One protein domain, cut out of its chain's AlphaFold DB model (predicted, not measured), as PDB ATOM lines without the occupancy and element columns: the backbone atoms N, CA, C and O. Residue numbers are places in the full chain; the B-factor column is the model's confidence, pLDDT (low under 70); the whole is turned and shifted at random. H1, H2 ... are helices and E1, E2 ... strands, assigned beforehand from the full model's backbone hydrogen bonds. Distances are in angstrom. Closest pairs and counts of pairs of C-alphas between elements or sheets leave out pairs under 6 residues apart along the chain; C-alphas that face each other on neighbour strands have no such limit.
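This is residues 54 to 266 of the 677 residues of the protein "Hypothetical protein" of Symbiodinium microadriaticum (UniProt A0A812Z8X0). What shows? Little regular structure is formed: strongly twisted sheet E1 E3 E2 E4 makes one lobe, and sheet E6 E8 E7, with H3 over one face and E5 E9 beside it, the other. How large? Mixed, with 69 of 213 printed residues in named elements, it is compact: radius of gyration of the C-alphas 17.4 A, spans 54 by 45 by 33 A.

What begins? E1, residues 61-64, starts at C-alpha 61 (146.816, 189.340, 119.148); then come E2 74-78, H1 86-92, E3 94-98, E4 106-110, H2 124-127. What follows? Next come E5 164-167, E6 193-197, H3 201-209, E7 222-228, E8 231-236, H4 237-241 and E9 264-266, ending at C-alpha 266 (146.412, 166.780, 134.363).

What pairs? E1 and E3 are parallel: N 62 to O 94, 2.8 A. E7 and E8, a hairpin, pair N 226 with O 233, 2.9 A. Where is H3? Its height over their sheet is 8.0 A.

Any cut? The printed part has no cut. Where's confidence low? Residues 147-158, among others, are under 70.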
ATOM      1  N   SER A  54     158.534 196.381 128.540       72.94
ATOM      2  CA  SER A  54     157.068 196.511 128.635       72.94
ATOM      3  C   SER A  54     156.396 195.255 129.179       72.94
ATOM      4  O   SER A  54     156.677 194.155 128.718       72.94
ATOM      5  N   VAL A  55     155.459 195.411 130.122       77.94
ATOM      6  CA  VAL A  55     154.599 194.310 130.609       77.94
ATOM      7  C   VAL A  55     153.601 193.872 129.529       77.94
ATOM      8  O   VAL A  55     153.254 192.694 129.422       77.94
ATOM      9  N   ARG A  56     153.118 194.824 128.722       84.19
ATOM     10  CA  ARG A  56     152.167 194.573 127.633       84.19
ATOM     11  C   ARG A  56     152.892 194.111 126.380       84.19
ATOM     12  O   ARG A  56     153.986 194.592 126.084       84.19
ATOM     13  N   CYS A  57     152.240 193.240 125.622       86.19
ATOM     14  CA  CYS A  57     152.752 192.815 124.329       86.19
ATOM     15  C   CYS A  57     152.901 194.008 123.367       86.19
ATOM     16  O   CYS A  57     152.011 194.867 123.337       86.19
ATOM     17  N   PRO A  58     153.976 194.061 122.560       85.12
ATOM     18  CA  PRO A  58     154.197 195.141 121.592       85.12
ATOM     19  C   PRO A  58     153.127 195.198 120.501       85.12
ATOM     20  O   PRO A  58     152.839 196.251 119.941       85.12
ATOM     21  N   SER A  59     152.498 194.068 120.187       87.69
ATOM     22  CA  SER A  59     151.427 193.997 119.196       87.69
ATOM     23  C   SER A  59     150.174 193.360 119.786       87.69
ATOM     24  O   SER A  59     150.240 192.553 120.714       87.69
ATOM     25  N   ARG A  60     149.011 193.689 119.226       89.06
ATOM     26  CA  ARG A  60     147.759 193.004 119.565       89.06
ATOM     27  C   ARG A  60     147.741 191.580 119.008       89.06
ATOM     28  O   ARG A  60     148.251 191.331 117.913       89.06
ATOM     29  N   CYS A  61     147.077 190.664 119.701       90.44
ATOM     30  CA  CYS A  61     146.816 189.340 119.148       90.44
ATOM     31  C   CYS A  61     145.791 189.411 118.023       90.44
ATOM     32  O   CYS A  61     144.638 189.802 118.216       90.44
ATOM     33  N   ARG A  62     146.212 189.000 116.828       87.94
ATOM     34  CA  ARG A  62     145.324 188.815 115.681       87.94
ATOM     35  C   ARG A  62     144.663 187.443 115.726       87.94
ATOM     36  O   ARG A  62     143.496 187.305 115.362       87.94
ATOM     37  N   ARG A  63     145.432 186.426 116.119       86.81
ATOM     38  CA  ARG A  63     145.025 185.018 116.161       86.81
ATOM     39  C   ARG A  63     145.613 184.341 117.383       86.81
ATOM     40  O   ARG A  63     146.696 184.714 117.828       86.81
ATOM     41  N   TYR A  64     144.895 183.340 117.864       86.50
ATOM     42  CA  TYR A  64     145.302 182.502 118.976       86.50
ATOM     43  C   TYR A  64     145.412 181.067 118.489       86.50
ATOM     44  O   TYR A  64     144.518 180.594 117.783       86.50
ATOM     45  N   PHE A  65     146.503 180.413 118.861       86.56
ATOM     46  CA  PHE A  65     146.836 179.058 118.444       86.56
ATOM     47  C   PHE A  65     147.143 178.175 119.657       86.56
ATOM     48  O   PHE A  65     147.189 178.667 120.788       86.56
ATOM     49  N   ALA A  66     147.321 176.868 119.447       81.38
ATOM     50  CA  ALA A  66     147.783 175.926 120.478       81.38
ATOM     51  C   ALA A  66     146.931 175.876 121.774       81.38
ATOM     52  O   ALA A  66     147.373 175.403 122.822       81.38
ATOM     53  N   GLY A  67     145.676 176.336 121.712       79.88
ATOM     54  CA  GLY A  67     144.759 176.386 122.859       79.88
ATOM     55  C   GLY A  67     144.706 177.726 123.596       79.88
ATOM     56  O   GLY A  67     143.919 177.839 124.531       79.88
ATOM     57  N   ALA A  68     145.467 178.733 123.161       85.06
ATOM     58  CA  ALA A  68     145.326 180.092 123.670       85.06
ATOM     59  C   ALA A  68     143.999 180.736 123.236       85.06
ATOM     60  O   ALA A  68     143.384 180.343 122.238       85.06
ATOM     61  N   GLY A  69     143.583 181.781 123.945       84.69
ATOM     62  CA  GLY A  69     142.442 182.611 123.584       84.69
ATOM     63  C   GLY A  69     142.443 183.992 124.251       84.69
ATOM     64  O   GLY A  69     143.239 184.255 125.145       84.69
ATOM     65  N   PRO A  70     141.491 184.873 123.886       82.38
ATOM     66  CA  PRO A  70     141.404 186.243 124.419       82.38
ATOM     67  C   PRO A  70     141.170 186.348 125.935       82.38
ATOM     68  O   PRO A  70     141.205 187.437 126.498       82.38
ATOM     69  N   GLY A  71     140.826 185.233 126.587       79.19
ATOM     70  CA  GLY A  71     140.665 185.161 128.040       79.19
ATOM     71  C   GLY A  71     141.970 184.886 128.790       79.19
ATOM     72  O   GLY A  71     141.967 184.933 130.021       79.19
ATOM     73  N   ASP A  72     143.057 184.589 128.077       80.94
ATOM     74  CA  ASP A  72     144.367 184.354 128.667       80.94
ATOM     75  C   ASP A  72     145.051 185.693 128.933       80.94
ATOM     76  O   ASP A  72     145.273 186.495 128.028       80.94
ATOM     77  N   GLY A  73     145.361 185.963 130.203       81.31
ATOM     78  CA  GLY A  73     145.998 187.223 130.577       81.31
ATOM     79  C   GLY A  73     147.457 187.307 130.150       81.31
ATOM     80  O   GLY A  73     147.908 188.357 129.701       81.31
ATOM     81  N   THR A  74     148.183 186.196 130.249       87.25
ATOM     82  CA  THR A  74     149.564 186.073 129.777       87.25
ATOM     83  C   THR A  74     149.589 185.179 128.550       87.25
ATOM     84  O   THR A  74     148.888 184.167 128.504       87.25
ATOM     85  N   ILE A  75     150.431 185.529 127.585       90.31
ATOM     86  CA  ILE A  75     150.605 184.809 126.324       90.31
ATOM     87  C   ILE A  75     152.074 184.818 125.891       90.31
ATOM     88  O   ILE A  75     152.859 185.639 126.372       90.31
ATOM     89  N   CYS A  76     152.432 183.949 124.948       91.00
ATOM     90  CA  CYS A  76     153.639 184.121 124.144       91.00
ATOM     91  C   CYS A  76     153.264 184.792 122.820       91.00
ATOM     92  O   CYS A  76     152.370 184.331 122.103       91.00
ATOM     93  N   GLN A  77     153.969 185.858 122.472       89.62
ATOM     94  CA  GLN A  77     153.856 186.529 121.189       89.62
ATOM     95  C   GLN A  77     155.094 186.222 120.352       89.62
ATOM     96  O   GLN A  77     156.216 186.470 120.791       89.62
ATOM     97  N   LYS A  78     154.888 185.719 119.132       84.56
ATOM     98  CA  LYS A  78     155.980 185.525 118.180       84.56
ATOM     99  C   LYS A  78     155.986 186.629 117.140       84.56
ATOM    100  O   LYS A  78     154.991 186.853 116.450       84.56
ATOM    101  N   GLN A  79     157.136 187.269 117.003       79.19
ATOM    102  CA  GLN A  79     157.446 188.129 115.874       79.19
ATOM    103  C   GLN A  79     158.411 187.347 114.992       79.19
ATOM    104  O   GLN A  79     159.470 186.917 115.436       79.19
ATOM    105  N   ALA A  80     158.013 187.065 113.763       77.69
ATOM    106  CA  ALA A  80     158.902 186.400 112.826       77.69
ATOM    107  C   ALA A  80     160.069 187.332 112.472       77.69
ATOM    108  O   ALA A  80     159.844 188.523 112.246       77.69
ATOM    109  N   SER A  81     161.292 186.796 112.405       83.69
ATOM    110  CA  SER A  81     162.483 187.579 112.045       83.69
ATOM    111  C   SER A  81     162.246 188.313 110.722       83.69
ATOM    112  O   SER A  81     161.990 187.699 109.686       83.69
ATOM    113  N   GLY A  82     162.262 189.644 110.765       83.50
ATOM    114  CA  GLY A  82     162.056 190.504 109.603       83.50
ATOM    115  C   GLY A  82     160.649 190.499 108.994       83.50
ATOM    116  O   GLY A  82     160.490 191.027 107.894       83.50
ATOM    117  N   VAL A  83     159.631 189.928 109.648       86.06
ATOM    118  CA  VAL A  83     158.253 189.889 109.126       86.06
ATOM    119  C   VAL A  83     157.393 190.976 109.752       86.06
ATOM    120  O   VAL A  83     157.145 190.997 110.959       86.06
ATOM    121  N   GLY A  84     156.860 191.830 108.885       87.44
ATOM    122  CA  GLY A  84     156.121 193.015 109.271       87.44
ATOM    123  C   GLY A  84     157.052 194.082 109.835       87.44
ATOM    124  O   GLY A  84     157.987 193.807 110.588       87.44
ATOM    125  N   THR A  85     156.795 195.337 109.484       88.06
ATOM    126  CA  THR A  85     157.405 196.445 110.224       88.06
ATOM    127  C   THR A  85     156.722 196.597 111.585       88.06
ATOM    128  O   THR A  85     155.578 196.161 111.749       88.06
ATOM    129  N   ALA A  86     157.358 197.278 112.544       87.62
ATOM    130  CA  ALA A  86     156.720 197.630 113.820       87.62
ATOM    131  C   ALA A  86     155.308 198.227 113.626       87.62
ATOM    132  O   ALA A  86     154.344 197.802 114.259       87.62
ATOM    133  N   GLN A  87     155.159 199.140 112.659       87.06
ATOM    134  CA  GLN A  87     153.879 199.771 112.334       87.06
ATOM    135  C   GLN A  87     152.842 198.772 111.799       87.06
ATOM    136  O   GLN A  87     151.681 198.819 112.206       87.06
ATOM    137  N   GLN A  88     153.248 197.853 110.916       89.56
ATOM    138  CA  GLN A  88     152.350 196.820 110.393       89.56
ATOM    139  C   GLN A  88     151.933 195.831 111.479       89.56
ATOM    140  O   GLN A  88     150.770 195.446 111.528       89.56
ATOM    141  N   ASN A  89     152.851 195.433 112.358       88.94
ATOM    142  CA  ASN A  89     152.561 194.490 113.437       88.94
ATOM    143  C   ASN A  89     151.632 195.110 114.492       88.94
ATOM    144  O   ASN A  89     150.702 194.447 114.954       88.94
ATOM    145  N   LEU A  90     151.781 196.406 114.781       86.00
ATOM    146  CA  LEU A  90     150.837 197.152 115.612       86.00
ATOM    147  C   LEU A  90     149.439 197.225 114.971       86.00
ATOM    148  O   LEU A  90     148.430 196.977 115.635       86.00
ATOM    149  N   GLU A  91     149.365 197.543 113.675       87.06
ATOM    150  CA  GLU A  91     148.093 197.699 112.963       87.06
ATOM    151  C   GLU A  91     147.390 196.360 112.722       87.06
ATOM    152  O   GLU A  91     146.200 196.223 112.998       87.06
ATOM    153  N   LEU A  92     148.089 195.352 112.212       88.62
ATOM    154  CA  LEU A  92     147.504 194.081 111.782       88.62
ATOM    155  C   LEU A  92     147.432 193.054 112.921       88.62
ATOM    156  O   LEU A  92     146.583 192.162 112.883       88.62
ATOM    157  N   GLY A  93     148.261 193.210 113.956       89.38
ATOM    158  CA  GLY A  93     148.452 192.235 115.028       89.38
ATOM    159  C   GLY A  93     149.329 191.056 114.607       89.38
ATOM    160  O   GLY A  93     149.797 190.994 113.472       89.38
ATOM    161  N   VAL A  94     149.541 190.103 115.514       89.19
ATOM    162  CA  VAL A  94     150.396 188.918 115.286       89.19
ATOM    163  C   VAL A  94     149.789 187.639 115.882       89.19
ATOM    164  O   VAL A  94     148.705 187.668 116.474       89.19
ATOM    165  N   ALA A  95     150.463 186.507 115.679       88.94
ATOM    166  CA  ALA A  95     150.102 185.213 116.246       88.94
ATOM    167  C   ALA A  95     150.441 185.140 117.745       88.94
ATOM    168  O   ALA A  95     151.530 185.545 118.159       88.94
ATOM    169  N   CYS A  96     149.517 184.599 118.535       91.06
ATOM    170  CA  CYS A  96     149.666 184.431 119.976       91.06
ATOM    171  C   CYS A  96     149.456 182.972 120.397       91.06
ATOM    172  O   CYS A  96     148.582 182.277 119.873       91.06
ATOM    173  N   TYR A  97     150.256 182.542 121.366       90.31
ATOM    174  CA  TYR A  97     150.347 181.172 121.868       90.31
ATOM    175  C   TYR A  97     150.176 181.147 123.399       90.31
ATOM    176  O   TYR A  97     150.298 182.199 124.041       90.31
ATOM    177  N   PRO A  98     149.876 179.983 124.009       88.19
ATOM    178  CA  PRO A  98     149.719 179.871 125.458       88.19
ATOM    179  C   PRO A  98     151.000 180.297 126.168       88.19
ATOM    180  O   PRO A  98     152.070 179.978 125.680       88.19
ATOM    181  N   ALA A  99     150.909 180.936 127.339       87.38
ATOM    182  CA  ALA A  99     152.073 181.412 128.106       87.38
ATOM    183  C   ALA A  99     153.063 180.329 128.570       87.38
ATOM    184  O   ALA A  99     154.080 180.664 129.183       87.38
ATOM    185  N   TYR A 100     152.735 179.057 128.350       87.44
ATOM    186  CA  TYR A 100     153.603 177.941 128.672       87.44
ATOM    187  C   TYR A 100     154.229 177.358 127.409       87.44
ATOM    188  O   TYR A 100     153.564 177.239 126.378       87.44
ATOM    189  N   GLY A 101     155.499 176.967 127.499       82.25
ATOM    190  CA  GLY A 101     156.239 176.437 126.351       82.25
ATOM    191  C   GLY A 101     156.586 177.491 125.293       82.25
ATOM    192  O   GLY A 101     156.677 177.162 124.115       82.25
ATOM    193  N   CYS A 102     156.770 178.763 125.671       83.06
ATOM    194  CA  CYS A 102     157.232 179.776 124.717       83.06
ATOM    195  C   CYS A 102     158.565 179.348 124.069       83.06
ATOM    196  O   CYS A 102     159.510 178.969 124.768       83.06
ATOM    197  N   GLY A 103     158.660 179.450 122.739       76.56
ATOM    198  CA  GLY A 103     159.920 179.290 122.006       76.56
ATOM    199  C   GLY A 103     160.963 180.340 122.413       76.56
ATOM    200  O   GLY A 103     160.625 181.361 123.010       76.56
ATOM    201  N   ARG A 104     162.242 180.106 122.084       75.88
ATOM    202  CA  ARG A 104     163.347 181.021 122.454       75.88
ATOM    203  C   ARG A 104     163.206 182.420 121.848       75.88
ATOM    204  O   ARG A 104     163.665 183.383 122.447       75.88
ATOM    205  N   ASP A 105     162.564 182.522 120.688       76.62
ATOM    206  CA  ASP A 105     162.263 183.767 119.972       76.62
ATOM    207  C   ASP A 105     160.864 184.328 120.258       76.62
ATOM    208  O   ASP A 105     160.412 185.252 119.580       76.62
ATOM    209  N   MET A 106     160.145 183.774 121.235       86.00
ATOM    210  CA  MET A 106     158.836 184.279 121.625       86.00
ATOM    211  C   MET A 106     158.946 185.167 122.862       86.00
ATOM    212  O   MET A 106     159.661 184.867 123.814       86.00
ATOM    213  N   ILE A 107     158.168 186.243 122.880       86.50
ATOM    214  CA  ILE A 107     158.087 187.171 124.005       86.50
ATOM    215  C   ILE A 107     156.920 186.755 124.897       86.50
ATOM    216  O   ILE A 107     155.777 186.727 124.439       86.50
ATOM    217  N   THR A 108     157.173 186.492 126.179       88.06
ATOM    218  CA  THR A 108     156.093 186.361 127.161       88.06
ATOM    219  C   THR A 108     155.655 187.741 127.643       88.06
ATOM    220  O   THR A 108     156.473 188.528 128.121       88.06
ATOM    221  N   CYS A 109     154.367 188.046 127.515       86.62
ATOM    222  CA  CYS A 109     153.804 189.358 127.836       86.62
ATOM    223  C   CYS A 109     152.309 189.263 128.166       86.62
ATOM    224  O   CYS A 109     151.673 188.220 127.996       86.62
ATOM    225  N   VAL A 110     151.740 190.360 128.670       87.06
ATOM    226  CA  VAL A 110     150.297 190.486 128.896       87.06
ATOM    227  C   VAL A 110     149.625 190.955 127.609       87.06
ATOM    228  O   VAL A 110     149.989 192.011 127.078       87.06
ATOM    229  N   ASP A 111     148.631 190.206 127.123       87.06
ATOM    230  CA  ASP A 111     147.896 190.568 125.906       87.06
ATOM    231  C   ASP A 111     147.279 191.967 126.047       87.06
ATOM    232  O   ASP A 111     146.723 192.313 127.089       87.06
ATOM    233  N   GLN A 112     147.359 192.789 125.002       82.94
ATOM    234  CA  GLN A 112     146.814 194.148 125.002       82.94
ATOM    235  C   GLN A 112     145.302 194.174 125.259       82.94
ATOM    236  O   GLN A 112     144.812 195.132 125.854       82.94
ATOM    237  N   ALA A 113     144.570 193.135 124.843       81.19
ATOM    238  CA  ALA A 113     143.124 193.059 125.041       81.19
ATOM    239  C   ALA A 113     142.714 192.613 126.457       81.19
ATOM    240  O   ALA A 113     141.529 192.664 126.792       81.19
ATOM    241  N   PHE A 114     143.659 192.191 127.306       83.38
ATOM    242  CA  PHE A 114     143.343 191.713 128.648       83.38
ATOM    243  C   PHE A 114     143.118 192.867 129.638       83.38
ATOM    244  O   PHE A 114     144.021 193.657 129.925       83.38
ATOM    245  N   GLU A 115     141.922 192.943 130.217       78.75
ATOM    246  CA  GLU A 115     141.531 194.001 131.166       78.75
ATOM    247  C   GLU A 115     141.437 193.516 132.629       78.75
ATOM    248  O   GLU A 115     141.117 194.298 133.525       78.75
ATOM    249  N   GLY A 116     141.691 192.227 132.888       75.06
ATOM    250  CA  GLY A 116     141.583 191.617 134.216       75.06
ATOM    251  C   GLY A 116     142.853 191.715 135.069       75.06
ATOM    252  O   GLY A 116     143.887 192.220 134.640       75.06
ATOM    253  N   SER A 117     142.788 191.181 136.290       77.06
ATOM    254  CA  SER A 117     143.979 190.838 137.074       77.06
ATOM    255  C   SER A 117     144.517 189.484 136.623       77.06
ATOM    256  O   SER A 117     143.727 188.557 136.415       77.06
ATOM    257  N   LEU A 118     145.841 189.342 136.517       79.25
ATOM    258  CA  LEU A 118     146.428 188.025 136.287       79.25
ATOM    259  C   LEU A 118     146.107 187.103 137.475       79.25
ATOM    260  O   LEU A 118     146.066 187.569 138.617       79.25
ATOM    261  N   PRO A 119     145.825 185.813 137.225       74.19
ATOM    262  CA  PRO A 119     145.621 184.855 138.299       74.19
ATOM    263  C   PRO A 119     146.904 184.721 139.124       74.19
ATOM    264  O   PRO A 119     147.992 184.572 138.574       74.19
ATOM    265  N   ASP A 120     146.763 184.753 140.449       75.31
ATOM    266  CA  ASP A 120     147.876 184.502 141.358       75.31
ATOM    267  C   ASP A 120     148.215 183.007 141.366       75.31
ATOM    268  O   ASP A 120     147.508 182.199 141.976       75.31
ATOM    269  N   THR A 121     149.283 182.630 140.664       77.69
ATOM    270  CA  THR A 121     149.810 181.259 140.667       77.69
ATOM    271  C   THR A 121     150.841 181.018 141.774       77.69
ATOM    272  O   THR A 121     151.270 179.876 141.949       77.69
ATOM    273  N   SER A 122     151.196 182.040 142.569       74.38
ATOM    274  CA  SER A 122     152.113 181.897 143.710       74.38
ATOM    275  C   SER A 122     151.477 181.138 144.882       74.38
ATOM    276  O   SER A 122     152.171 180.433 145.620       74.38
ATOM    277  N   ASP A 123     150.147 181.193 145.014       83.69
ATOM    278  CA  ASP A 123     149.398 180.332 145.925       83.69
ATOM    279  C   ASP A 123     149.063 178.983 145.267       83.69
ATOM    280  O   ASP A 123     148.027 178.796 144.616       83.69
ATOM    281  N   ALA A 124     149.930 177.999 145.508       88.50
ATOM    282  CA  ALA A 124     149.757 176.631 145.035       88.50
ATOM    283  C   ALA A 124     148.413 176.003 145.457       88.50
ATOM    284  O   ALA A 124     147.853 175.199 144.710       88.50
ATOM    285  N   ALA A 125     147.864 176.358 146.625       87.12
ATOM    286  CA  ALA A 125     146.590 175.804 147.080       87.12
ATOM    287  C   ALA A 125     145.426 176.321 146.226       87.12
ATOM    288  O   ALA A 125     144.579 175.530 145.805       87.12
ATOM    289  N   SER A 126     145.418 177.620 145.913       85.88
ATOM    290  CA  SER A 126     144.446 178.228 144.997       85.88
ATOM    291  C   SER A 126     144.606 177.716 143.563       85.88
ATOM    292  O   SER A 126     143.610 177.455 142.882       85.88
ATOM    293  N   ALA A 127     145.843 177.491 143.107       87.69
ATOM    294  CA  ALA A 127     146.104 176.912 141.793       87.69
ATOM    295  C   ALA A 127     145.616 175.456 141.673       87.69
ATOM    296  O   ALA A 127     145.105 175.066 140.623       87.69
ATOM    297  N   CYS A 128     145.707 174.670 142.748       90.62
ATOM    298  CA  CYS A 128     145.255 173.277 142.804       90.62
ATOM    299  C   CYS A 128     143.803 173.096 143.283       90.62
ATOM    300  O   CYS A 128     143.325 171.963 143.394       90.62
ATOM    301  N   ALA A 129     143.080 174.175 143.588       86.19
ATOM    302  CA  ALA A 129     141.690 174.083 144.014       86.19
ATOM    303  C   ALA A 129     140.787 173.573 142.871       86.19
ATOM    304  O   ALA A 129     140.970 173.929 141.708       86.19
ATOM    305  N   GLY A 130     139.796 172.739 143.205       83.44
ATOM    306  CA  GLY A 130     138.777 172.270 142.258       83.44
ATOM    307  C   GLY A 130     139.225 171.188 141.268       83.44
ATOM    308  O   GLY A 130     138.512 170.929 140.303       83.44
ATOM    309  N   LEU A 131     140.375 170.534 141.476       86.12
ATOM    310  CA  LEU A 131     140.846 169.433 140.613       86.12
ATOM    311  C   LEU A 131     139.917 168.209 140.587       86.12
ATOM    312  O   LEU A 131     139.947 167.431 139.632       86.12
ATOM    313  N   ASP A 132     139.123 168.022 141.638       81.00
ATOM    314  CA  ASP A 132     138.180 166.919 141.825       81.00
ATOM    315  C   ASP A 132     136.927 167.044 140.949       81.00
ATOM    316  O   ASP A 132     136.313 166.033 140.604       81.00
ATOM    317  N   VAL A 133     136.571 168.269 140.551       80.38
ATOM    318  CA  VAL A 133     135.422 168.547 139.676       80.38
ATOM    319  C   VAL A 133     135.808 168.722 138.205       80.38
ATOM    320  O   VAL A 133     134.919 168.840 137.358       80.38
ATOM    321  N   VAL A 134     137.107 168.703 137.875       82.00
ATOM    322  CA  VAL A 134     137.575 168.736 136.481       82.00
ATOM    323  C   VAL A 134     137.203 167.432 135.801       82.00
ATOM    324  O   VAL A 134     137.664 166.349 136.172       82.00
ATOM    325  N   GLN A 135     136.363 167.541 134.779       81.31
ATOM    326  CA  GLN A 135     135.996 166.402 133.957       81.31
ATOM    327  C   GLN A 135     137.138 166.088 133.001       81.31
ATOM    328  O   GLN A 135     137.645 166.980 132.326       81.31
ATOM    329  N   ALA A 136     137.540 164.818 132.967       79.81
ATOM    330  CA  ALA A 136     138.519 164.362 131.998       79.81
ATOM    331  C   ALA A 136     137.936 164.508 130.592       79.81
ATOM    332  O   ALA A 136     136.848 163.998 130.314       79.81
ATOM    333  N   GLU A 137     138.673 165.186 129.726       73.25
ATOM    334  CA  GLU A 137     138.358 165.298 128.319       73.25
ATOM    335  C   GLU A 137     139.140 164.285 127.483       73.25
ATOM    336  O   GLU A 137     140.024 163.558 127.956       73.25
ATOM    337  N   ASP A 138     138.724 164.190 126.231       68.75
ATOM    338  CA  ASP A 138     139.379 163.406 125.206       68.75
ATOM    339  C   ASP A 138     139.869 164.411 124.146       68.75
ATOM    340  O   ASP A 138     139.138 164.701 123.200       68.75
ATOM    341  N   PRO A 139     141.046 165.037 124.349       61.19
ATOM    342  CA  PRO A 139     141.487 166.160 123.515       61.19
ATOM    343  C   PRO A 139     141.613 165.784 122.030       61.19
ATOM    344  O   PRO A 139     141.343 166.610 121.162       61.19
ATOM    345  N   TRP A 140     141.888 164.511 121.733       63.56
ATOM    346  CA  TRP A 140     142.009 163.953 120.382       63.56
ATOM    347  C   TRP A 140     140.670 163.778 119.639       63.56
ATOM    348  O   TRP A 140     140.653 163.742 118.411       63.56
ATOM    349  N   THR A 141     139.522 163.717 120.323       64.56
ATOM    350  CA  THR A 141     138.195 163.716 119.660       64.56
ATOM    351  C   THR A 141     137.607 165.113 119.464       64.56
ATOM    352  O   THR A 141     136.555 165.262 118.837       64.56
ATOM    353  N   CYS A 142     138.284 166.149 119.958       60.69
ATOM    354  CA  CYS A 142     137.758 167.514 119.994       60.69
ATOM    355  C   CYS A 142     138.157 168.369 118.791       60.69
ATOM    356  O   CYS A 142     137.586 169.439 118.572       60.69
ATOM    357  N   GLY A 143     139.047 167.846 117.950       63.78
ATOM    358  CA  GLY A 143     139.381 168.375 116.635       63.78
ATOM    359  C   GLY A 143     140.864 168.251 116.333       63.78
ATOM    360  O   GLY A 143     141.668 167.986 117.221       63.78
ATOM    361  N   THR A 144     141.221 168.468 115.072       71.31
ATOM    362  CA  THR A 144     142.621 168.453 114.627       71.31
ATOM    363  C   THR A 144     143.161 169.874 114.432       71.31
ATOM    364  O   THR A 144     142.398 170.852 114.439       71.31
ATOM    365  N   ALA A 145     144.477 170.012 114.250       72.81
ATOM    366  CA  ALA A 145     145.095 171.293 113.895       72.81
ATOM    367  C   ALA A 145     144.533 171.831 112.564       72.81
ATOM    368  O   ALA A 145     144.343 173.034 112.385       72.81
ATOM    369  N   GLU A 146     144.167 170.942 111.640       73.31
ATOM    370  CA  GLU A 146     143.557 171.276 110.349       73.31
ATOM    371  C   GLU A 146     142.153 171.875 110.510       73.31
ATOM    372  O   GLU A 146     141.752 172.735 109.730       73.31
ATOM    373  N   GLU A 147     141.404 171.452 111.531       67.56
ATOM    374  CA  GLU A 147     140.043 171.933 111.782       67.56
ATOM    375  C   GLU A 147     139.993 173.190 112.668       67.56
ATOM    376  O   GLU A 147     138.936 173.817 112.764       67.56
ATOM    377  N   ASN A 148     141.103 173.538 113.336       66.50
ATOM    378  CA  ASN A 148     141.231 174.654 114.282       66.50
ATOM    379  C   ASN A 148     140.045 174.776 115.270       66.50
ATOM    380  O   ASN A 148     139.491 175.853 115.506       66.50
ATOM    381  N   ARG A 149     139.596 173.646 115.832       67.00
ATOM    382  CA  ARG A 149     138.474 173.630 116.784       67.00
ATOM    383  C   ARG A 149     138.909 174.094 118.181       67.00
ATOM    384  O   ARG A 149     140.065 173.887 118.550       67.00
ATOM    385  N   PRO A 150     138.021 174.714 118.981       61.06
ATOM    386  CA  PRO A 150     138.299 175.013 120.388       61.06
ATOM    387  C   PRO A 150     138.477 173.724 121.227       61.06
ATOM    388  O   PRO A 150     138.042 172.660 120.784       61.06
ATOM    389  N   PRO A 151     139.090 173.802 122.428       59.50
ATOM    390  CA  PRO A 151     139.179 172.675 123.367       59.50
ATOM    391  C   PRO A 151     137.810 172.047 123.677       59.50
ATOM    392  O   PRO A 151     136.778 172.720 123.587       59.50
ATOM    393  N   CYS A 152     137.803 170.766 124.067       59.28
ATOM    394  CA  CYS A 152     136.598 169.936 124.227       59.28
ATOM    395  C   CYS A 152     135.502 170.576 125.073       59.28
ATOM    396  O   CYS A 152     134.312 170.421 124.795       59.28
ATOM    397  N   ASN A 153     135.910 171.279 126.125       56.53
ATOM    398  CA  ASN A 153     135.011 171.968 127.021       56.53
ATOM    399  C   ASN A 153     135.232 173.478 126.955       56.53
ATOM    400  O   ASN A 153     136.261 174.005 127.363       56.53
ATOM    401  N   ALA A 154     134.175 174.194 126.562       46.66
ATOM    402  CA  ALA A 154     134.098 175.651 126.663       46.66
ATOM    403  C   ALA A 154     134.121 176.160 128.121       46.66
ATOM    404  O   ALA A 154     134.239 177.361 128.354       46.66
ATOM    405  N   THR A 155     133.987 175.263 129.107       47.78
ATOM    406  CA  THR A 155     134.099 175.613 130.526       47.78
ATOM    407  C   THR A 155     135.482 175.206 131.011       47.78
ATOM    408  O   THR A 155     135.659 174.119 131.558       47.78
ATOM    409  N   ALA A 156     136.470 176.067 130.772       52.06
ATOM    410  CA  ALA A 156     137.782 175.920 131.386       52.06
ATOM    411  C   ALA A 156     137.619 175.795 132.909       52.06
ATOM    412  O   ALA A 156     136.752 176.444 133.507       52.06
ATOM    413  N   ASN A 157     138.457 174.979 133.549       58.72
ATOM    414  CA  ASN A 157     138.564 175.049 134.995       58.72
ATOM    415  C   ASN A 157     139.001 176.478 135.361       58.72
ATOM    416  O   ASN A 157     140.015 176.979 134.879       58.72
ATOM    417  N   ASN A 158     138.198 177.157 136.176       60.50
ATOM    418  CA  ASN A 158     138.467 178.530 136.599       60.50
ATOM    419  C   ASN A 158     139.450 178.590 137.778       60.50
ATOM    420  O   ASN A 158     139.557 179.629 138.428       60.50
ATOM    421  N   ASN A 159     140.154 177.495 138.074       71.56
ATOM    422  CA  ASN A 159     141.237 177.522 139.043       71.56
ATOM    423  C   ASN A 159     142.384 178.412 138.546       71.56
ATOM    424  O   ASN A 159     142.614 178.551 137.343       71.56
ATOM    425  N   ALA A 160     143.120 179.012 139.484       78.06
ATOM    426  CA  ALA A 160     144.212 179.925 139.147       78.06
ATOM    427  C   ALA A 160     145.295 179.241 138.292       78.06
ATOM    428  O   ALA A 160     145.867 179.869 137.409       78.06
ATOM    429  N   GLY A 161     145.507 177.933 138.493       78.38
ATOM    430  CA  GLY A 161     146.485 177.130 137.758       78.38
ATOM    431  C   GLY A 161     146.031 176.637 136.381       78.38
ATOM    432  O   GLY A 161     146.818 175.966 135.720       78.38
ATOM    433  N   LYS A 162     144.784 176.911 135.963       82.25
ATOM    434  CA  LYS A 162     144.222 176.536 134.648       82.25
ATOM    435  C   LYS A 162     144.438 175.063 134.265       82.25
ATOM    436  O   LYS A 162     144.667 174.734 133.105       82.25
ATOM    437  N   TRP A 163     144.363 174.172 135.253       87.19
ATOM    438  CA  TRP A 163     144.595 172.742 135.053       87.19
ATOM    439  C   TRP A 163     143.413 172.083 134.341       87.19
ATOM    440  O   TRP A 163     142.280 172.109 134.836       87.19
ATOM    441  N   LEU A 164     143.713 171.441 133.217       84.75
ATOM    442  CA  LEU A 164     142.834 170.564 132.455       84.75
ATOM    443  C   LEU A 164     143.129 169.102 132.801       84.75
ATOM    444  O   LEU A 164     144.124 168.799 133.460       84.75
ATOM    445  N   LYS A 165     142.252 168.186 132.381       85.25
ATOM    446  CA  LYS A 165     142.361 166.757 132.695       85.25
ATOM    447  C   LYS A 165     142.097 165.919 131.454       85.25
ATOM    448  O   LYS A 165     141.089 166.138 130.798       85.25
ATOM    449  N   ALA A 166     142.942 164.934 131.172       81.62
ATOM    450  CA  ALA A 166     142.804 164.037 130.023       81.62
ATOM    451  C   ALA A 166     142.909 162.559 130.431       81.62
ATOM    452  O   ALA A 166     143.449 162.217 131.487       81.62
ATOM    453  N   ASN A 167     142.370 161.673 129.589       81.31
ATOM    454  CA  ASN A 167     142.442 160.221 129.784       81.31
ATOM    455  C   ASN A 167     143.689 159.623 129.106       81.31
ATOM    456  O   ASN A 167     143.727 159.498 127.888       81.31
ATOM    457  N   GLY A 168     144.673 159.153 129.868       79.88
ATOM    458  CA  GLY A 168     145.890 158.543 129.328       79.88
ATOM    459  C   GLY A 168     146.959 158.310 130.394       79.88
ATOM    460  O   GLY A 168     146.766 158.652 131.559       79.88
ATOM    461  N   ASP A 169     148.081 157.726 129.985       81.00
ATOM    462  CA  ASP A 169     149.267 157.517 130.821       81.00
ATOM    463  C   ASP A 169     150.465 158.289 130.245       81.00
ATOM    464  O   ASP A 169     150.858 158.085 129.092       81.00
ATOM    465  N   LEU A 170     151.053 159.172 131.060       76.75
ATOM    466  CA  LEU A 170     152.246 159.943 130.705       76.75
ATOM    467  C   LEU A 170     153.452 159.028 130.451       76.75
ATOM    468  O   LEU A 170     154.330 159.357 129.664       76.75
ATOM    469  N   ALA A 171     153.531 157.842 131.058       70.06
ATOM    470  CA  ALA A 171     154.633 156.894 130.850       70.06
ATOM    471  C   ALA A 171     154.680 156.274 129.442       70.06
ATOM    472  O   ALA A 171     155.608 155.536 129.117       70.06
ATOM    473  N   CYS A 172     153.689 156.560 128.605       61.50
ATOM    474  CA  CYS A 172     153.263 155.675 127.538       61.50
ATOM    475  C   CYS A 172     153.439 156.283 126.125       61.50
ATOM    476  O   CYS A 172     152.622 156.086 125.235       61.50
ATOM    477  N   GLY A 173     154.503 157.057 125.906       53.94
ATOM    478  CA  GLY A 173     154.770 157.719 124.613       53.94
ATOM    479  C   GLY A 173     155.140 159.189 124.745       53.94
ATOM    480  O   GLY A 173     155.643 159.795 123.805       53.94
ATOM    481  N   TRP A 174     154.986 159.736 125.942       58.34
ATOM    482  CA  TRP A 174     155.590 160.990 126.326       58.34
ATOM    483  C   TRP A 174     157.009 160.624 126.772       58.34
ATOM    484  O   TRP A 174     157.195 160.110 127.882       58.34
ATOM    485  N   GLY A 175     158.003 160.854 125.899       51.19
ATOM    486  CA  GLY A 175     159.400 160.905 126.346       51.19
ATOM    487  C   GLY A 175     160.436 159.985 125.798       51.19
ATOM    488  O   GLY A 175     161.359 159.647 126.536       51.19
ATOM    489  N   SER A 176     160.356 159.617 124.525       43.75
ATOM    490  CA  SER A 176     161.409 158.779 123.957       43.75
ATOM    491  C   SER A 176     162.802 159.435 123.967       43.75
ATOM    492  O   SER A 176     163.775 158.695 123.920       43.75
ATOM    493  N   THR A 177     162.922 160.764 124.125       52.16
ATOM    494  CA  THR A 177     164.166 161.482 124.492       52.16
ATOM    495  C   THR A 177     163.849 162.956 124.726       52.16
ATOM    496  O   THR A 177     163.633 163.701 123.772       52.16
ATOM    497  N   TYR A 178     163.795 163.395 125.978       55.91
ATOM    498  CA  TYR A 178     163.500 164.779 126.317       55.91
ATOM    499  C   TYR A 178     164.770 165.625 126.464       55.91
ATOM    500  O   TYR A 178     165.720 165.215 127.121       55.91
ATOM    501  N   GLY A 179     164.769 166.845 125.920       51.81
ATOM    502  CA  GLY A 179     165.729 167.885 126.312       51.81
ATOM    503  C   GLY A 179     166.902 168.133 125.367       51.81
ATOM    504  O   GLY A 179     168.027 168.258 125.842       51.81
ATOM    505  N   ASN A 180     166.641 168.251 124.060       57.16
ATOM    506  CA  ASN A 180     167.656 168.560 123.044       57.16
ATOM    507  C   ASN A 180     168.917 167.681 123.169       57.16
ATOM    508  O   ASN A 180     170.052 168.157 123.235       57.16
ATOM    509  N   VAL A 181     168.699 166.370 123.302       65.94
ATOM    510  CA  VAL A 181     169.795 165.407 123.328       65.94
ATOM    511  C   VAL A 181     170.516 165.424 121.981       65.94
ATOM    512  O   VAL A 181     169.898 165.496 120.917       65.94
ATOM    513  N   TYR A 182     171.835 165.343 122.049       71.69
ATOM    514  CA  TYR A 182     172.734 165.296 120.905       71.69
ATOM    515  C   TYR A 182     173.588 164.023 120.987       71.69
ATOM    516  O   TYR A 182     173.683 163.409 122.059       71.69
ATOM    517  N   PRO A 183     174.217 163.596 119.882       70.06
ATOM    518  CA  PRO A 183     175.093 162.431 119.888       70.06
ATOM    519  C   PRO A 183     176.167 162.528 120.984       70.06
ATOM    520  O   PRO A 183     176.916 163.501 121.046       70.06
ATOM    521  N   GLY A 184     176.236 161.523 121.861       68.25
ATOM    522  CA  GLY A 184     177.175 161.499 122.990       68.25
ATOM    523  C   GLY A 184     176.701 162.203 124.271       68.25
ATOM    524  O   GLY A 184     177.478 162.298 125.221       68.25
ATOM    525  N   TYR A 185     175.449 162.669 124.340       73.00
ATOM    526  CA  TYR A 185     174.873 163.225 125.566       73.00
ATOM    527  C   TYR A 185     174.898 162.208 126.724       73.00
ATOM    528  O   TYR A 185     174.391 161.093 126.604       73.00
ATOM    529  N   SER A 186     175.471 162.605 127.864       72.06
ATOM    530  CA  SER A 186     175.669 161.738 129.037       72.06
ATOM    531  C   SER A 186     174.725 162.031 130.213       72.06
ATOM    532  O   SER A 186     174.945 161.516 131.310       72.06
ATOM    533  N   GLY A 187     173.738 162.915 130.036       71.50
ATOM    534  CA  GLY A 187     172.785 163.293 131.083       71.50
ATOM    535  C   GLY A 187     171.523 162.423 131.106       71.50
ATOM    536  O   GLY A 187     171.429 161.407 130.418       71.50
ATOM    537  N   SER A 188     170.535 162.825 131.910       72.31
ATOM    538  CA  SER A 188     169.232 162.148 131.936       72.31
ATOM    539  C   SER A 188     168.527 162.319 130.586       72.31
ATOM    540  O   SER A 188     168.396 163.459 130.147       72.31
ATOM    541  N   PRO A 189     168.005 161.250 129.956       65.25
ATOM    542  CA  PRO A 189     167.188 161.369 128.749       65.25
ATOM    543  C   PRO A 189     165.822 162.011 129.032       65.25
ATOM    544  O   PRO A 189     165.061 162.247 128.106       65.25
ATOM    545  N   THR A 190     165.488 162.265 130.302       70.88
ATOM    546  CA  THR A 190     164.257 162.933 130.732       70.88
ATOM    547  C   THR A 190     164.550 164.058 131.739       70.88
ATOM    548  O   THR A 190     164.075 164.011 132.873       70.88
ATOM    549  N   PRO A 191     165.364 165.076 131.395       70.19
ATOM    550  CA  PRO A 191     165.872 166.056 132.360       70.19
ATOM    551  C   PRO A 191     164.781 167.010 132.884       70.19
ATOM    552  O   PRO A 191     164.967 167.681 133.897       70.19
ATOM    553  N   ALA A 192     163.627 167.066 132.212       81.62
ATOM    554  CA  ALA A 192     162.475 167.877 132.601       81.62
ATOM    555  C   ALA A 192     161.390 167.086 133.363       81.62
ATOM    556  O   ALA A 192     160.336 167.648 133.647       81.62
ATOM    557  N   THR A 193     161.639 165.820 133.713       86.06
ATOM    558  CA  THR A 193     160.676 164.946 134.402       86.06
ATOM    559  C   THR A 193     161.130 164.641 135.825       86.06
ATOM    560  O   THR A 193     162.263 164.219 136.041       86.06
ATOM    561  N   GLU A 194     160.218 164.782 136.786       90.06
ATOM    562  CA  GLU A 194     160.442 164.527 138.209       90.06
ATOM    563  C   GLU A 194     159.411 163.538 138.766       90.06
ATOM    564  O   GLU A 194     158.248 163.523 138.353       90.06
ATOM    565  N   VAL A 195     159.825 162.700 139.722       92.38
ATOM    566  CA  VAL A 195     158.967 161.660 140.312       92.38
ATOM    567  C   VAL A 195     158.976 161.733 141.836       92.38
ATOM    568  O   VAL A 195     160.020 161.695 142.481       92.38
ATOM    569  N   PHE A 196     157.783 161.768 142.426       96.19
ATOM    570  CA  PHE A 196     157.555 161.893 143.863       96.19
ATOM    571  C   PHE A 196     156.690 160.754 144.402       96.19
ATOM    572  O   PHE A 196     155.897 160.149 143.684       96.19
ATOM    573  N   THR A 197     156.788 160.509 145.709       97.38
ATOM    574  CA  THR A 197     155.804 159.699 146.439       97.38
ATOM    575  C   THR A 197     154.767 160.614 147.082       97.38
ATOM    576  O   THR A 197     155.139 161.504 147.844       97.38
ATOM    577  N   VAL A 198     153.487 160.397 146.783       96.94
ATOM    578  CA  VAL A 198     152.350 161.195 147.276       96.94
ATOM    579  C   VAL A 198     151.140 160.303 147.565       96.94
ATOM    580  O   VAL A 198     151.072 159.159 147.116       96.94
ATOM    581  N   SER A 199     150.141 160.837 148.267       95.50
ATOM    582  CA  SER A 199     148.915 160.109 148.627       95.50
ATOM    583  C   SER A 199     147.676 160.533 147.831       95.50
ATOM    584  O   SER A 199     146.708 159.777 147.766       95.50
ATOM    585  N   THR A 200     147.667 161.736 147.245       94.25
ATOM    586  CA  THR A 200     146.489 162.313 146.570       94.25
ATOM    587  C   THR A 200     146.871 163.117 145.330       94.25
ATOM    588  O   THR A 200     148.013 163.557 145.201       94.25
ATOM    589  N   ASP A 201     145.908 163.349 144.433       92.44
ATOM    590  CA  ASP A 201     146.110 164.192 143.243       92.44
ATOM    591  C   ASP A 201     146.361 165.653 143.632       92.44
ATOM    592  O   ASP A 201     147.165 166.327 142.996       92.44
ATOM    593  N   LEU A 202     145.747 166.121 144.728       93.50
ATOM    594  CA  LEU A 202     146.025 167.436 145.303       93.50
ATOM    595  C   LEU A 202     147.498 167.556 145.707       93.50
ATOM    596  O   LEU A 202     148.152 168.527 145.351       93.50
ATOM    597  N   GLU A 203     148.042 166.561 146.407       95.56
ATOM    598  CA  GLU A 203     149.458 166.556 146.788       95.56
ATOM    599  C   GLU A 203     150.379 166.491 145.560       95.56
ATOM    600  O   GLU A 203     151.394 167.185 145.527       95.56
ATOM    601  N   CYS A 204     150.005 165.726 144.528       96.12
ATOM    602  CA  CYS A 204     150.731 165.706 143.257       96.12
ATOM    603  C   CYS A 204     150.712 167.081 142.565       96.12
ATOM    604  O   CYS A 204     151.756 167.565 142.135       96.12
ATOM    605  N   CYS A 205     149.564 167.762 142.548       95.19
ATOM    606  CA  CYS A 205     149.466 169.127 142.037       95.19
ATOM    607  C   CYS A 205     150.323 170.106 142.844       95.19
ATOM    608  O   CYS A 205     151.022 170.921 142.259       95.19
ATOM    609  N   LEU A 206     150.347 170.011 144.177       95.19
ATOM    610  CA  LEU A 206     151.212 170.865 144.999       95.19
ATOM    611  C   LEU A 206     152.701 170.647 144.681       95.19
ATOM    612  O   LEU A 206     153.475 171.602 144.712       95.19
ATOM    613  N   LYS A 207     153.111 169.416 144.332       96.56
ATOM    614  CA  LYS A 207     154.458 169.154 143.795       96.56
ATOM    615  C   LYS A 207     154.658 169.807 142.431       96.56
ATOM    616  O   LYS A 207     155.680 170.455 142.239       96.56
ATOM    617  N   ALA A 208     153.689 169.711 141.526       95.00
ATOM    618  CA  ALA A 208     153.745 170.384 140.230       95.00
ATOM    619  C   ALA A 208     153.885 171.915 140.378       95.00
ATOM    620  O   ALA A 208     154.791 172.511 139.803       95.00
ATOM    621  N   MET A 209     153.071 172.539 141.234       93.31
ATOM    622  CA  MET A 209     153.117 173.981 141.506       93.31
ATOM    623  C   MET A 209     154.430 174.443 142.146       93.31
ATOM    624  O   MET A 209     154.778 175.613 142.023       93.31
ATOM    625  N   SER A 210     155.193 173.554 142.794       93.25
ATOM    626  CA  SER A 210     156.509 173.924 143.337       93.25
ATOM    627  C   SER A 210     157.518 174.332 142.257       93.25
ATOM    628  O   SER A 210     158.508 174.984 142.576       93.25
ATOM    629  N   PHE A 211     157.236 174.006 140.990       92.00
ATOM    630  CA  PHE A 211     158.056 174.384 139.844       92.00
ATOM    631  C   PHE A 211     157.591 175.654 139.122       92.00
ATOM    632  O   PHE A 211     158.286 176.071 138.204       92.00
ATOM    633  N   GLU A 212     156.472 176.283 139.501       88.56
ATOM    634  CA  GLU A 212     155.823 177.380 138.749       88.56
ATOM    635  C   GLU A 212     156.768 178.528 138.340       88.56
ATOM    636  O   GLU A 212     156.656 179.063 137.237       88.56
ATOM    637  N   ASN A 213     157.729 178.856 139.208       84.62
ATOM    638  CA  ASN A 213     158.698 179.940 139.017       84.62
ATOM    639  C   ASN A 213     160.103 179.442 138.634       84.62
ATOM    640  O   ASN A 213     161.068 180.193 138.763       84.62
ATOM    641  N   SER A 214     160.246 178.178 138.231       86.19
ATOM    642  CA  SER A 214     161.547 177.651 137.798       86.19
ATOM    643  C   SER A 214     161.960 178.319 136.493       86.19
ATOM    644  O   SER A 214     161.128 178.494 135.602       86.19
ATOM    645  N   SER A 215     163.247 178.641 136.373       83.19
ATOM    646  CA  SER A 215     163.820 179.123 135.118       83.19
ATOM    647  C   SER A 215     163.680 178.071 134.019       83.19
ATOM    648  O   SER A 215     163.566 176.866 134.289       83.19
ATOM    649  N   TRP A 216     163.748 178.503 132.766       78.81
ATOM    650  CA  TRP A 216     163.805 177.590 131.635       78.81
ATOM    651  C   TRP A 216     165.021 176.663 131.710       78.81
ATOM    652  O   TRP A 216     164.932 175.474 131.384       78.81
ATOM    653  N   GLU A 217     166.165 177.185 132.162       78.19
ATOM    654  CA  GLU A 217     167.394 176.409 132.324       78.19
ATOM    655  C   GLU A 217     167.179 175.218 133.256       78.19
ATOM    656  O   GLU A 217     167.520 174.088 132.882       78.19
ATOM    657  N   ASP A 218     166.496 175.455 134.378       81.69
ATOM    658  CA  ASP A 218     166.173 174.447 135.384       81.69
ATOM    659  C   ASP A 218     165.083 173.472 134.939       81.69
ATOM    660  O   ASP A 218     164.944 172.418 135.557       81.69
ATOM    661  N   GLY A 219     164.323 173.778 133.884       80.69
ATOM    662  CA  GLY A 219     163.264 172.929 133.328       80.69
ATOM    663  C   GLY A 219     161.910 173.617 133.139       80.69
ATOM    664  O   GLY A 219     161.037 173.023 132.508       80.69
ATOM    665  N   GLY A 220     161.744 174.842 133.642       86.75
ATOM    666  CA  GLY A 220     160.510 175.629 133.586       86.75
ATOM    667  C   GLY A 220     159.400 175.136 134.521       86.75
ATOM    668  O   GLY A 220     159.609 174.261 135.370       86.75
ATOM    669  N   ALA A 221     158.207 175.709 134.367       89.62
ATOM    670  CA  ALA A 221     157.024 175.350 135.146       89.62
ATOM    671  C   ALA A 221     156.534 173.931 134.849       89.62
ATOM    672  O   ALA A 221     156.919 173.302 133.868       89.62
ATOM    673  N   ALA A 222     155.653 173.402 135.695       91.19
ATOM    674  CA  ALA A 222     155.008 172.127 135.415       91.19
ATOM    675  C   ALA A 222     153.956 172.271 134.304       91.19
ATOM    676  O   ALA A 222     153.060 173.112 134.391       91.19
ATOM    677  N   LEU A 223     154.036 171.398 133.301       88.31
ATOM    678  CA  LEU A 223     153.043 171.271 132.234       88.31
ATOM    679  C   LEU A 223     152.084 170.124 132.472       88.31
ATOM    680  O   LEU A 223     150.894 170.270 132.203       88.31
ATOM    681  N   PHE A 224     152.599 169.003 132.975       88.38
ATOM    682  CA  PHE A 224     151.813 167.810 133.235       88.38
ATOM    683  C   PHE A 224     152.071 167.287 134.636       88.38
ATOM    684  O   PHE A 224     153.187 167.366 135.154       88.38
ATOM    685  N   PHE A 225     151.050 166.671 135.220       92.50
ATOM    686  CA  PHE A 225     151.255 165.768 136.337       92.50
ATOM    687  C   PHE A 225     150.288 164.594 136.297       92.50
ATOM    688  O   PHE A 225     149.150 164.694 135.832       92.50
ATOM    689  N   GLN A 226     150.738 163.468 136.831       92.00
ATOM    690  CA  GLN A 226     149.935 162.263 136.924       92.00
ATOM    691  C   GLN A 226     150.257 161.506 138.200       92.00
ATOM    692  O   GLN A 226     151.424 161.285 138.519       92.00
ATOM    693  N   ARG A 227     149.211 161.043 138.890       93.50
ATOM    694  CA  ARG A 227     149.351 160.123 140.011       93.50
ATOM    695  C   ARG A 227     148.881 158.723 139.624       93.50
ATOM    696  O   ARG A 227     147.701 158.531 139.356       93.50
ATOM    697  N   ILE A 228     149.780 157.744 139.700       90.62
ATOM    698  CA  ILE A 228     149.465 156.314 139.578       90.62
ATOM    699  C   ILE A 228     149.832 155.641 140.901       90.62
ATOM    700  O   ILE A 228     150.997 155.583 141.301       90.62
ATOM    701  N   GLY A 229     148.823 155.160 141.632       90.62
ATOM    702  CA  GLY A 229     149.014 154.643 142.989       90.62
ATOM    703  C   GLY A 229     149.596 155.709 143.932       90.62
ATOM    704  O   GLY A 229     148.964 156.738 144.174       90.62
ATOM    705  N   SER A 230     150.786 155.459 144.485       94.69
ATOM    706  CA  SER A 230     151.514 156.415 145.337       94.69
ATOM    707  C   SER A 230     152.551 157.248 144.582       94.69
ATOM    708  O   SER A 230     153.275 158.021 145.201       94.69
ATOM    709  N   THR A 231     152.675 157.066 143.271       94.56
ATOM    710  CA  THR A 231     153.707 157.711 142.459       94.56
ATOM    711  C   THR A 231     153.109 158.906 141.738       94.56
ATOM    712  O   THR A 231     152.115 158.758 141.036       94.56
ATOM    713  N   CYS A 232     153.717 160.077 141.903       95.12
ATOM    714  CA  CYS A 232     153.402 161.293 141.165       95.12
ATOM    715  C   CYS A 232     154.530 161.591 140.183       95.12
ATOM    716  O   CYS A 232     155.658 161.805 140.616       95.12
ATOM    717  N   ARG A 233     154.228 161.613 138.888       92.25
ATOM    718  CA  ARG A 233     155.121 162.127 137.845       92.25
ATOM    719  C   ARG A 233     154.745 163.572 137.548       92.25
ATOM    720  O   ARG A 233     153.557 163.868 137.437       92.25
ATOM    721  N   VAL A 234     155.743 164.435 137.398       92.19
ATOM    722  CA  VAL A 234     155.604 165.827 136.963       92.19
ATOM    723  C   VAL A 234     156.533 166.056 135.781       92.19
ATOM    724  O   VAL A 234     157.729 165.800 135.883       92.19
ATOM    725  N   ASP A 235     155.987 166.570 134.686       88.25
ATOM    726  CA  ASP A 235     156.732 166.931 133.482       88.25
ATOM    727  C   ASP A 235     156.712 168.456 133.317       88.25
ATOM    728  O   ASP A 235     155.658 169.088 133.440       88.25
ATOM    729  N   ARG A 236     157.883 169.049 133.072       88.56
ATOM    730  CA  ARG A 236     158.110 170.503 133.097       88.56
ATOM    731  C   ARG A 236     158.328 171.089 131.706       88.56
ATOM    732  O   ARG A 236     158.669 170.360 130.787       88.56
ATOM    733  N   GLU A 237     158.151 172.395 131.541       84.19
ATOM    734  CA  GLU A 237     158.071 173.078 130.241       84.19
ATOM    735  C   GLU A 237     159.170 172.747 129.246       84.19
ATOM    736  O   GLU A 237     158.870 172.545 128.075       84.19
ATOM    737  N   LYS A 238     160.422 172.600 129.683       81.19
ATOM    738  CA  LYS A 238     161.548 172.271 128.794       81.19
ATOM    739  C   LYS A 238     161.350 170.959 128.021       81.19
ATOM    740  O   LYS A 238     162.027 170.717 127.021       81.19
ATOM    741  N   ILE A 239     160.402 170.130 128.453       77.38
ATOM    742  CA  ILE A 239     159.936 168.946 127.738       77.38
ATOM    743  C   ILE A 239     159.406 169.262 126.334       77.38
ATOM    744  O   ILE A 239     159.493 168.393 125.476       77.38
ATOM    745  N   ILE A 240     158.937 170.492 126.070       72.25
ATOM    746  CA  ILE A 240     158.434 170.913 124.753       72.25
ATOM    747  C   ILE A 240     159.528 171.023 123.689       72.25
ATOM    748  O   ILE A 240     159.199 170.957 122.516       72.25
ATOM    749  N   TYR A 241     160.812 171.168 124.057       66.88
ATOM    750  CA  TYR A 241     161.933 171.094 123.097       66.88
ATOM    751  C   TYR A 241     162.264 169.674 122.670       66.88
ATOM    752  O   TYR A 241     163.082 169.451 121.782       66.88
ATOM    753  N   ALA A 242     161.629 168.708 123.304       58.88
ATOM    754  CA  ALA A 242     161.485 167.401 122.726       58.88
ATOM    755  C   ALA A 242     160.150 167.333 121.993       58.88
ATOM    756  O   ALA A 242     159.201 168.033 122.342       58.88
ATOM    757  N   ASN A 243     160.032 166.408 121.051       55.62
ATOM    758  CA  ASN A 243     158.718 165.985 120.592       55.62
ATOM    759  C   ASN A 243     157.936 165.474 121.822       55.62
ATOM    760  O   ASN A 243     158.330 164.486 122.449       55.62
ATOM    761  N   MET A 244     156.914 166.229 122.251       53.19
ATOM    762  CA  MET A 244     156.199 166.009 123.518       53.19
ATOM    763  C   MET A 244     155.518 164.639 123.562       53.19
ATOM    764  O   MET A 244     155.374 164.055 124.635       53.19
ATOM    765  N   ASP A 245     155.153 164.116 122.393       49.47
ATOM    766  CA  ASP A 245     154.985 162.691 122.161       49.47
ATOM    767  C   ASP A 245     156.140 162.202 121.276       49.47
ATOM    768  O   ASP A 245     156.734 162.976 120.534       49.47
ATOM    769  N   SER A 246     156.494 160.922 121.325       40.31
ATOM    770  CA  SER A 246     157.572 160.324 120.520       40.31
ATOM    771  C   SER A 246     157.456 160.537 118.989       40.31
ATOM    772  O   SER A 246     158.286 160.027 118.236       40.31
ATOM    773  N   SER A 247     156.443 161.269 118.506       51.62
ATOM    774  CA  SER A 247     156.060 161.457 117.106       51.62
ATOM    775  C   SER A 247     155.979 162.911 116.601       51.62
ATOM    776  O   SER A 247     156.110 163.083 115.391       51.62
ATOM    777  N   SER A 248     155.783 163.941 117.440       63.62
ATOM    778  CA  SER A 248     155.468 165.306 116.973       63.62
ATOM    779  C   SER A 248     155.892 166.432 117.937       63.62
ATOM    780  O   SER A 248     155.812 166.304 119.158       63.62
ATOM    781  N   GLY A 249     156.312 167.576 117.390       72.31
ATOM    782  CA  GLY A 249     156.561 168.827 118.127       72.31
ATOM    783  C   GLY A 249     155.346 169.758 118.165       72.31
ATOM    784  O   GLY A 249     155.507 170.978 118.220       72.31
ATOM    785  N   ARG A 250     154.137 169.189 118.078       78.00
ATOM    786  CA  ARG A 250     152.866 169.922 118.135       78.00
ATOM    787  C   ARG A 250     152.536 170.364 119.557       78.00
ATOM    788  O   ARG A 250     153.058 169.794 120.508       78.00
ATOM    789  N   SER A 251     151.639 171.338 119.702       78.44
ATOM    790  CA  SER A 251     151.113 171.740 121.011       78.44
ATOM    791  C   SER A 251     150.355 170.612 121.710       78.44
ATOM    792  O   SER A 251     149.839 169.692 121.071       78.44
ATOM    793  N   VAL A 252     150.206 170.734 123.035       72.94
ATOM    794  CA  VAL A 252     149.536 169.725 123.886       72.94
ATOM    795  C   VAL A 252     148.109 169.404 123.426       72.94
ATOM    796  O   VAL A 252     147.573 168.324 123.660       72.94
ATOM    797  N   LYS A 253     147.480 170.359 122.742       74.62
ATOM    798  CA  LYS A 253     146.122 170.246 122.224       74.62
ATOM    799  C   LYS A 253     145.975 169.211 121.098       74.62
ATOM    800  O   LYS A 253     144.894 168.651 120.968       74.62
ATOM    801  N   TYR A 254     147.016 168.977 120.292       72.81
ATOM    802  CA  TYR A 254     146.929 168.234 119.021       72.81
ATOM    803  C   TYR A 254     147.823 166.993 118.962       72.81
ATOM    804  O   TYR A 254     148.321 166.627 117.894       72.81
ATOM    805  N   GLN A 255     148.075 166.377 120.111       69.06
ATOM    806  CA  GLN A 255     148.892 165.173 120.183       69.06
ATOM    807  C   GLN A 255     148.060 163.924 119.911       69.06
ATOM    808  O   GLN A 255     146.953 163.773 120.428       69.06
ATOM    809  N   ASP A 256     148.637 163.013 119.129       57.38
ATOM    810  CA  ASP A 256     147.921 161.872 118.553       57.38
ATOM    811  C   ASP A 256     148.318 160.530 119.210       57.38
ATOM    812  O   ASP A 256     147.664 159.504 118.992       57.38
ATOM    813  N   THR A 257     149.363 160.508 120.050       57.91
ATOM    814  CA  THR A 257     149.869 159.271 120.671       57.91
ATOM    815  C   THR A 257     149.276 159.019 122.058       57.91
ATOM    816  O   THR A 257     149.545 159.740 123.018       57.91
ATOM    817  N   ARG A 258     148.524 157.917 122.197       62.06
ATOM    818  CA  ARG A 258     148.012 157.405 123.479       62.06
ATOM    819  C   ARG A 258     148.541 156.001 123.767       62.06
ATOM    820  O   ARG A 258     148.309 155.087 122.978       62.06
ATOM    821  N   CYS A 259     149.055 155.773 124.977       60.09
ATOM    822  CA  CYS A 259     148.836 154.487 125.643       60.09
ATOM    823  C   CYS A 259     148.447 154.640 127.123       60.09
ATOM    824  O   CYS A 259     148.361 155.751 127.642       60.09
ATOM    825  N   GLY A 260     148.039 153.528 127.744       64.19
ATOM    826  CA  GLY A 260     147.397 153.511 129.061       64.19
ATOM    827  C   GLY A 260     145.880 153.728 128.987       64.19
ATOM    828  O   GLY A 260     145.375 154.839 128.812       64.19
ATOM    829  N   SER A 261     145.112 152.642 129.101       64.12
ATOM    830  CA  SER A 261     143.648 152.690 129.177       64.12
ATOM    831  C   SER A 261     143.187 152.747 130.634       64.12
ATOM    832  O   SER A 261     143.476 151.822 131.388       64.12
ATOM    833  N   GLY A 262     142.417 153.774 131.006       69.50
ATOM    834  CA  GLY A 262     141.827 153.909 132.347       69.50
ATOM    835  C   GLY A 262     142.591 154.827 133.305       69.50
ATOM    836  O   GLY A 262     142.056 155.153 134.359       69.50
ATOM    837  N   GLU A 263     143.781 155.283 132.917       82.25
ATOM    838  CA  GLU A 263     144.554 156.283 133.656       82.25
ATOM    839  C   GLU A 263     144.143 157.713 133.270       82.25
ATOM    840  O   GLU A 263     143.557 157.952 132.207       82.25
ATOM    841  N   GLN A 264     144.425 158.666 134.157       86.69
ATOM    842  CA  GLN A 264     144.139 160.087 133.962       86.69
ATOM    843  C   GLN A 264     145.354 160.921 134.345       86.69
ATOM    844  O   GLN A 264     146.052 160.596 135.305       86.69
ATOM    845  N   PHE A 265     145.575 162.017 133.631       87.50
ATOM    846  CA  PHE A 265     146.601 163.002 133.950       87.50
ATOM    847  C   PHE A 265     146.027 164.412 133.837       87.50
ATOM    848  O   PHE A 265     144.957 164.625 133.260       87.50
ATOM    849  N   TYR A 266     146.740 165.367 134.417       89.50
ATOM    850  CA  TYR A 266     146.412 166.780 134.363       89.50
ATOM    851  C   TYR A 266     147.446 167.514 133.523       89.50
ATOM    852  O   TYR A 266     148.625 167.155 133.550       89.50
TER     853      TYR A 266